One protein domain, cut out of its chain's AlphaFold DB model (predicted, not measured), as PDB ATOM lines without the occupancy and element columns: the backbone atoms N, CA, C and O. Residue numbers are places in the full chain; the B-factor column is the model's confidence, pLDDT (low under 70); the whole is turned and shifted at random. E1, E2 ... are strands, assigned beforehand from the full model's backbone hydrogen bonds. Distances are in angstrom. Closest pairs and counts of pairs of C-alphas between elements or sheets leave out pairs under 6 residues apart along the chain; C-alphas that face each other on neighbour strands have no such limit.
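AT A GLANCE: This is residues 311 to 375 of the 457 residues of an uncharacterized protein of Naegleria fowleri (UniProt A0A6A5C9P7). With little regular structure, this domain is one strongly twisted sheet of five short strands, hairpin after hairpin, with a long tail, residues 361 to 375, after the last strand. The 65 printed residues hold no named helix; the class is all strand, a meander, each strand the antiparallel neighbour of the one before, in the order E1 E2 E3 E4 E5. It is compact, radius of gyration of the C-alphas 12.3 A, spanning 37 by 26 by 23 A.

IN THESE COORDINATES: Find C-alpha 321 at (11.934, 42.544, -60.717), where E1 begins; it runs 10.6 A to 324. E2, 330 to 333, E3, 339 to 342, and E4, 349 to 352, are each 10.4 A long. E5, 358 to 360, covers 6.5 A and ends at (3.343, 45.262, -42.719).

HOW THE PARTS SIT: Look at inner strand E3: N 332 and O 340 join it to E2 at 2.8 A, within hydrogen-bond range, and N 341 and O 350 to E4 at 2.8 A. At the edges, N 323 and O 331 pair E1 with E2, and N 351 and O 359 pair E4 with E5, both at 2.8 A. E1 and E5 are apart.

THE WHOLE: The C-alphas farthest apart, Ser 317 and Ser 375, are 39.4 A apart. The printed part has no cut, and no link is long. Confidence is under 70 at residues 311 to 313, 317 and 363 to 375.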
ATOM      1  N   GLY A 311      25.217  40.535 -57.802       45.31
ATOM      2  CA  GLY A 311      24.478  41.798 -57.676       45.31
ATOM      3  C   GLY A 311      23.796  42.230 -58.983       45.31
ATOM      4  O   GLY A 311      24.221  43.201 -59.604       45.31
ATOM      5  N   GLY A 312      22.759  41.507 -59.414       62.47
ATOM      6  CA  GLY A 312      21.944  41.836 -60.586       62.47
ATOM      7  C   GLY A 312      20.439  41.645 -60.337       62.47
ATOM      8  O   GLY A 312      20.065  40.931 -59.407       62.47
ATOM      9  N   PRO A 313      19.570  42.296 -61.133       69.50
ATOM     10  CA  PRO A 313      18.121  42.121 -61.046       69.50
ATOM     11  C   PRO A 313      17.693  40.727 -61.532       69.50
ATOM     12  O   PRO A 313      18.167  40.244 -62.561       69.50
ATOM     13  N   PHE A 314      16.754  40.108 -60.824       83.94
ATOM     14  CA  PHE A 314      16.075  38.860 -61.184       83.94
ATOM     15  C   PHE A 314      14.596  39.139 -61.477       83.94
ATOM     16  O   PHE A 314      14.086  40.187 -61.093       83.94
ATOM     17  N   VAL A 315      13.894  38.214 -62.136       71.00
ATOM     18  CA  VAL A 315      12.465  38.353 -62.467       71.00
ATOM     19  C   VAL A 315      11.699  37.149 -61.921       71.00
ATOM     20  O   VAL A 315      12.111  36.011 -62.145       71.00
ATOM     21  N   ASP A 316      10.619  37.387 -61.175       76.88
ATOM     22  CA  ASP A 316       9.763  36.322 -60.641       76.88
ATOM     23  C   ASP A 316       8.714  35.830 -61.659       76.88
ATOM     24  O   ASP A 316       8.575  36.364 -62.760       76.88
ATOM     25  N   SER A 317       7.946  34.795 -61.298       68.06
ATOM     26  CA  SER A 317       6.905  34.215 -62.164       68.06
ATOM     27  C   SER A 317       5.768  35.181 -62.516       68.06
ATOM     28  O   SER A 317       4.991  34.895 -63.423       68.06
ATOM     29  N   ASN A 318       5.653  36.307 -61.806       72.06
ATOM     30  CA  ASN A 318       4.676  37.362 -62.066       72.06
ATOM     31  C   ASN A 318       5.282  38.518 -62.882       72.06
ATOM     32  O   ASN A 318       4.637  39.555 -63.045       72.06
ATOM     33  N   GLY A 319       6.521  38.372 -63.364       71.25
ATOM     34  CA  GLY A 319       7.235  39.401 -64.115       71.25
ATOM     35  C   GLY A 319       7.781  40.540 -63.250       71.25
ATOM     36  O   GLY A 319       8.181  41.568 -63.796       71.25
ATOM     37  N   ARG A 320       7.796  40.407 -61.915       79.94
ATOM     38  CA  ARG A 320       8.305  41.458 -61.023       79.94
ATOM     39  C   ARG A 320       9.810  41.334 -60.869       79.94
ATOM     40  O   ARG A 320      10.332  40.242 -60.648       79.94
ATOM     41  N   VAL A 321      10.492  42.473 -60.947       72.69
ATOM     42  CA  VAL A 321      11.934  42.544 -60.717       72.69
ATOM     43  C   VAL A 321      12.215  42.476 -59.218       72.69
ATOM     44  O   VAL A 321      11.610  43.215 -58.441       72.69
ATOM     45  N   TYR A 322      13.144  41.613 -58.822       87.94
ATOM     46  CA  TYR A 322      13.619  41.496 -57.451       87.94
ATOM     47  C   TYR A 322      15.146  41.417 -57.393       87.94
ATOM     48  O   TYR A 322      15.817  41.114 -58.378       87.94
ATOM     49  N   TYR A 323      15.698  41.683 -56.218       89.38
ATOM     50  CA  TYR A 323      17.119  41.641 -55.904       89.38
ATOM     51  C   TYR A 323      17.346  40.657 -54.757       89.38
ATOM     52  O   TYR A 323      16.403  40.229 -54.089       89.38
ATOM     53  N   LYS A 324      18.598  40.259 -54.542       84.12
ATOM     54  CA  LYS A 324      18.992  39.525 -53.339       84.12
ATOM     55  C   LYS A 324      19.830  40.449 -52.476       84.12
ATOM     56  O   LYS A 324      20.780  41.044 -52.982       84.12
ATOM     57  N   ASP A 325      19.452  40.594 -51.212       81.56
ATOM     58  CA  ASP A 325      20.257  41.345 -50.254       81.56
ATOM     59  C   ASP A 325      21.490  40.548 -49.793       81.56
ATOM     60  O   ASP A 325      21.742  39.423 -50.232       81.56
ATOM     61  N   GLU A 326      22.285  41.151 -48.909       71.31
ATOM     62  CA  GLU A 326      23.510  40.565 -48.353       71.31
ATOM     63  C   GLU A 326      23.291  39.238 -47.605       71.31
ATOM     64  O   GLU A 326      24.228  38.457 -47.455       71.31
ATOM     65  N   ASN A 327      22.052  38.949 -47.194       75.06
ATOM     66  CA  ASN A 327      21.665  37.706 -46.532       75.06
ATOM     67  C   ASN A 327      21.038  36.697 -47.512       75.06
ATOM     68  O   ASN A 327      20.562  35.638 -47.104       75.06
ATOM     69  N   GLY A 328      21.019  37.014 -48.812       76.19
ATOM     70  CA  GLY A 328      20.396  36.205 -49.856       76.19
ATOM     71  C   GLY A 328      18.866  36.286 -49.867       76.19
ATOM     72  O   GLY A 328      18.230  35.497 -50.574       76.19
ATOM     73  N   GLN A 329      18.273  37.212 -49.108       82.88
ATOM     74  CA  GLN A 329      16.828  37.384 -49.021       82.88
ATOM     75  C   GLN A 329      16.312  38.200 -50.210       82.88
ATOM     76  O   GLN A 329      16.925  39.177 -50.639       82.88
ATOM     77  N   THR A 330      15.174  37.777 -50.762       84.44
ATOM     78  CA  THR A 330      14.534  38.441 -51.900       84.44
ATOM     79  C   THR A 330      13.965  39.801 -51.494       84.44
ATOM     80  O   THR A 330      13.070  39.867 -50.650       84.44
ATOM     81  N   THR A 331      14.437  40.864 -52.141       92.56
ATOM     82  CA  THR A 331      13.971  42.247 -51.988       92.56
ATOM     83  C   THR A 331      13.320  42.754 -53.270       92.56
ATOM     84  O   THR A 331      13.826  42.558 -54.370       92.56
ATOM     85  N   TYR A 332      12.193  43.438 -53.135       93.50
ATOM     86  CA  TYR A 332      11.496  44.133 -54.213       93.50
ATOM     87  C   TYR A 332      11.609  45.638 -53.992       93.50
ATOM     88  O   TYR A 332      11.718  46.078 -52.853       93.50
ATOM     89  N   HIS A 333      11.549  46.432 -55.059       88.88
ATOM     90  CA  HIS A 333      11.501  47.890 -54.952       88.88
ATOM     91  C   HIS A 333      10.137  48.405 -55.401       88.88
ATOM     92  O   HIS A 333       9.595  47.950 -56.410       88.88
ATOM     93  N   ASP A 334       9.570  49.337 -54.640       85.44
ATOM     94  CA  ASP A 334       8.377  50.065 -55.064       85.44
ATOM     95  C   ASP A 334       8.717  51.120 -56.140       85.44
ATOM     96  O   ASP A 334       9.868  51.286 -56.554       85.44
ATOM     97  N   SER A 335       7.713  51.869 -56.599       82.00
ATOM     98  CA  SER A 335       7.905  52.950 -57.579       82.00
ATOM     99  C   SER A 335       8.816  54.083 -57.092       82.00
ATOM    100  O   SER A 335       9.280  54.876 -57.908       82.00
ATOM    101  N   ASN A 336       9.068  54.174 -55.784       79.88
ATOM    102  CA  ASN A 336       9.935  55.168 -55.157       79.88
ATOM    103  C   ASN A 336      11.345  54.615 -54.876       79.88
ATOM    104  O   ASN A 336      12.169  55.318 -54.290       79.88
ATOM    105  N   GLY A 337      11.626  53.366 -55.265       82.25
ATOM    106  CA  GLY A 337      12.893  52.690 -55.000       82.25
ATOM    107  C   GLY A 337      13.055  52.199 -53.557       82.25
ATOM    108  O   GLY A 337      14.167  51.843 -53.173       82.25
ATOM    109  N   GLN A 338      11.993  52.186 -52.746       84.31
ATOM    110  CA  GLN A 338      12.056  51.691 -51.371       84.31
ATOM    111  C   GLN A 338      11.981  50.159 -51.344       84.31
ATOM    112  O   GLN A 338      11.099  49.583 -51.993       84.31
ATOM    113  N   PRO A 339      12.879  49.483 -50.600       86.56
ATOM    114  CA  PRO A 339      12.873  48.035 -50.503       86.56
ATOM    115  C   PRO A 339      11.720  47.525 -49.642       86.56
ATOM    116  O   PRO A 339      11.479  48.002 -48.533       86.56
ATOM    117  N   PHE A 340      11.048  46.495 -50.139       93.56
ATOM    118  CA  PHE A 340      10.091  45.691 -49.397       93.56
ATOM    119  C   PHE A 340      10.319  44.204 -49.668       93.56
ATOM    120  O   PHE A 340      10.992  43.804 -50.617       93.56
ATOM    121  N   TYR A 341       9.745  43.373 -48.815       93.25
ATOM    122  CA  TYR A 341       9.891  41.929 -48.836       93.25
ATOM    123  C   TYR A 341       8.515  41.284 -48.958       93.25
ATOM    124  O   TYR A 341       7.522  41.819 -48.464       93.25
ATOM    125  N   ILE A 342       8.460  40.116 -49.592       87.69
ATOM    126  CA  ILE A 342       7.254  39.289 -49.654       87.69
ATOM    127  C   ILE A 342       7.557  37.992 -48.917       87.69
ATOM    128  O   ILE A 342       8.516  37.291 -49.242       87.69
ATOM    129  N   ASP A 343       6.754  37.678 -47.906       83.12
ATOM    130  CA  ASP A 343       6.859  36.408 -47.200       83.12
ATOM    131  C   ASP A 343       6.386  35.268 -48.126       83.12
ATOM    132  O   ASP A 343       5.242  35.300 -48.582       83.12
ATOM    133  N   PRO A 344       7.223  34.259 -48.426       73.50
ATOM    134  CA  PRO A 344       6.882  33.228 -49.405       73.50
ATOM    135  C   PRO A 344       5.759  32.290 -48.941       73.50
ATOM    136  O   PRO A 344       5.169  31.602 -49.769       73.50
ATOM    137  N   ILE A 345       5.464  32.240 -47.636       76.38
ATOM    138  CA  ILE A 345       4.429  31.370 -47.065       76.38
ATOM    139  C   ILE A 345       3.087  32.096 -47.059       76.38
ATOM    140  O   ILE A 345       2.070  31.544 -47.471       76.38
ATOM    141  N   THR A 346       3.075  33.337 -46.574       81.69
ATOM    142  CA  THR A 346       1.828  34.100 -46.392       81.69
ATOM    143  C   THR A 346       1.494  35.006 -47.575       81.69
ATOM    144  O   THR A 346       0.383  35.525 -47.650       81.69
ATOM    145  N   ASN A 347       2.448  35.208 -48.490       81.88
ATOM    146  CA  ASN A 347       2.396  36.182 -49.579       81.88
ATOM    147  C   ASN A 347       2.121  37.622 -49.096       81.88
ATOM    148  O   ASN A 347       1.622  38.461 -49.848       81.88
ATOM    149  N   GLN A 348       2.412  37.911 -47.821       85.62
ATOM    150  CA  GLN A 348       2.235  39.234 -47.234       85.62
ATOM    151  C   GLN A 348       3.487  40.084 -47.433       85.62
ATOM    152  O   GLN A 348       4.616  39.624 -47.247       85.62
ATOM    153  N   CYS A 349       3.264  41.345 -47.792       88.81
ATOM    154  CA  CYS A 349       4.309  42.346 -47.933       88.81
ATOM    155  C   CYS A 349       4.708  42.887 -46.555       88.81
ATOM    156  O   CYS A 349       3.843  43.266 -45.757       88.81
ATOM    157  N   TYR A 350       6.010  42.979 -46.295       90.94
ATOM    158  CA  TYR A 350       6.549  43.682 -45.136       90.94
ATOM    159  C   TYR A 350       7.788  44.502 -45.501       90.94
ATOM    160  O   TYR A 350       8.532  44.175 -46.420       90.94
ATOM    161  N   VAL A 351       8.031  45.563 -44.743       90.44
ATOM    162  CA  VAL A 351       9.278  46.328 -44.748       90.44
ATOM    163  C   VAL A 351      10.018  46.093 -43.443       90.44
ATOM    164  O   VAL A 351       9.408  45.774 -42.420       90.44
ATOM    165  N   LEU A 352      11.338  46.233 -43.471       84.75
ATOM    166  CA  LEU A 352      12.142  46.220 -42.258       84.75
ATOM    167  C   LEU A 352      12.290  47.659 -41.770       84.75
ATOM    168  O   LEU A 352      12.720  48.535 -42.521       84.75
ATOM    169  N   ASN A 353      11.912  47.928 -40.521       80.19
ATOM    170  CA  ASN A 353      12.221  49.223 -39.918       80.19
ATOM    171  C   ASN A 353      13.733  49.331 -39.622       80.19
ATOM    172  O   ASN A 353      14.501  48.391 -39.825       80.19
ATOM    173  N   LYS A 354      14.184  50.471 -39.087       74.69
ATOM    174  CA  LYS A 354      15.610  50.687 -38.757       74.69
ATOM    175  C   LYS A 354      16.179  49.706 -37.720       74.69
ATOM    176  O   LYS A 354      17.393  49.645 -37.556       74.69
ATOM    177  N   LEU A 355      15.320  48.989 -36.998       71.50
ATOM    178  CA  LEU A 355      15.703  47.955 -36.040       71.50
ATOM    179  C   LEU A 355      15.692  46.543 -36.651       71.50
ATOM    180  O   LEU A 355      16.054  45.596 -35.961       71.50
ATOM    181  N   GLY A 356      15.300  46.390 -37.921       75.62
ATOM    182  CA  GLY A 356      15.154  45.091 -38.581       75.62
ATOM    183  C   GLY A 356      13.841  44.372 -38.256       75.62
ATOM    184  O   GLY A 356      13.721  43.174 -38.508       75.62
ATOM    185  N   GLU A 357      12.850  45.059 -37.685       79.19
ATOM    186  CA  GLU A 357      11.546  44.465 -37.375       79.19
ATOM    187  C   GLU A 357      10.643  44.474 -38.612       79.19
ATOM    188  O   GLU A 357      10.599  45.459 -39.354       79.19
ATOM    189  N   LYS A 358       9.885  43.388 -38.808       82.25
ATOM    190  CA  LYS A 358       8.883  43.277 -39.875       82.25
ATOM    191  C   LYS A 358       7.692  44.185 -39.575       82.25
ATOM    192  O   LYS A 358       6.940  43.933 -38.635       82.25
ATOM    193  N   VAL A 359       7.478  45.189 -40.413       87.00
ATOM    194  CA  VAL A 359       6.280  46.031 -40.404       87.00
ATOM    195  C   VAL A 359       5.493  45.735 -41.670       87.00
ATOM    196  O   VAL A 359       6.067  45.718 -42.754       87.00
ATOM    197  N   ALA A 360       4.191  45.476 -41.550       86.81
ATOM    198  CA  ALA A 360       3.343  45.262 -42.719       86.81
ATOM    199  C   ALA A 360       3.453  46.458 -43.678       86.81
ATOM    200  O   ALA A 360       3.479  47.607 -43.231       86.81
ATOM    201  N   CYS A 361       3.519  46.191 -44.983       84.00
ATOM    202  CA  CYS A 361       3.515  47.270 -45.962       84.00
ATOM    203  C   CYS A 361       2.229  48.096 -45.800       84.00
ATOM    204  O   CYS A 361       1.147  47.507 -45.697       84.00
ATOM    205  N   PRO A 362       2.320  49.435 -45.758       70.56
ATOM    206  CA  PRO A 362       1.131  50.267 -45.739       70.56
ATOM    207  C   PRO A 362       0.310  49.999 -47.005       70.56
ATOM    208  O   PRO A 362       0.872  49.777 -48.078       70.56
ATOM    209  N   ALA A 363      -1.019  50.010 -46.876       58.44
ATOM    210  CA  ALA A 363      -1.940  49.778 -47.994       58.44
ATOM    211  C   ALA A 363      -1.747  50.793 -49.139       58.44
ATOM    212  O   ALA A 363      -2.084  50.506 -50.289       58.44
ATOM    213  N   ASP A 364      -1.127  51.933 -48.828       53.28
ATOM    214  CA  ASP A 364      -0.924  53.049 -49.732       53.28
ATOM    215  C   ASP A 364       0.585  53.226 -49.967       53.28
ATOM    216  O   ASP A 364       1.334  53.631 -49.068       53.28
ATOM    217  N   SER A 365       1.035  52.953 -51.195       43.09
ATOM    218  CA  SER A 365       2.436  52.978 -51.669       43.09
ATOM    219  C   SER A 365       3.153  54.339 -51.572       43.09
ATOM    220  O   SER A 365       4.265  54.504 -52.067       43.09
ATOM    221  N   SER A 366       2.534  55.333 -50.935       41.78
ATOM    222  CA  SER A 366       3.038  56.700 -50.766       41.78
ATOM    223  C   SER A 366       3.514  57.021 -49.341       41.78
ATOM    224  O   SER A 366       4.061  58.100 -49.118       41.78
ATOM    225  N   SER A 367       3.354  56.112 -48.370       43.88
ATOM    226  CA  SER A 367       3.539  56.421 -46.937       43.88
ATOM    227  C   SER A 367       4.715  55.722 -46.236       43.88
ATOM    228  O   SER A 367       4.831  55.798 -45.017       43.88
ATOM    229  N   LEU A 368       5.663  55.119 -46.964       46.59
ATOM    230  CA  LEU A 368       6.819  54.405 -46.377       46.59
ATOM    231  C   LEU A 368       7.870  55.296 -45.670       46.59
ATOM    232  O   LEU A 368       8.962  54.843 -45.324       46.59
ATOM    233  N   SER A 369       7.554  56.559 -45.388       38.53
ATOM    234  CA  SER A 369       8.436  57.457 -44.642       38.53
ATOM    235  C   SER A 369       8.252  57.301 -43.125       38.53
ATOM    236  O   SER A 369       7.387  57.925 -42.526       38.53
ATOM    237  N   GLN A 370       9.174  56.542 -42.522       41.88
ATOM    238  CA  GLN A 370       9.554  56.517 -41.096       41.88
ATOM    239  C   GLN A 370       8.640  55.775 -40.101       41.88
ATOM    240  O   GLN A 370       7.825  56.366 -39.400       41.88
ATOM    241  N   VAL A 371       8.958  54.495 -39.879       36.81
ATOM    242  CA  VAL A 371       8.700  53.807 -38.603       36.81
ATOM    243  C   VAL A 371       9.943  53.980 -37.715       36.81
ATOM    244  O   VAL A 371      10.984  53.387 -37.999       36.81
ATOM    245  N   ASN A 372       9.875  54.817 -36.672       37.91
ATOM    246  CA  ASN A 372      10.906  54.899 -35.624       37.91
ATOM    247  C   ASN A 372      10.335  54.352 -34.302       37.91
ATOM    248  O   ASN A 372       9.339  54.866 -33.798       37.91
ATOM    249  N   SER A 373      11.008  53.336 -33.762       36.50
ATOM    250  CA  SER A 373      10.691  52.621 -32.519       36.50
ATOM    251  C   SER A 373      11.469  53.169 -31.316       36.50
ATOM    252  O   SER A 373      12.608  53.623 -31.451       36.50
ATOM    253  N   GLY A 374      10.893  53.033 -30.120       30.31
ATOM    254  CA  GLY A 374      11.618  53.077 -28.852       30.31
ATOM    255  C   GLY A 374      11.869  51.666 -28.302       30.31
ATOM    256  O   GLY A 374      10.956  50.850 -28.269       30.31
ATOM    257  N   SER A 375      13.087  51.455 -27.790       34.16
ATOM    258  CA  SER A 375      13.509  50.413 -26.830       34.16
ATOM    259  C   SER A 375      14.080  49.076 -27.344       34.16
ATOM    260  O   SER A 375      13.421  48.294 -28.014       34.16
TER     261      SER A 375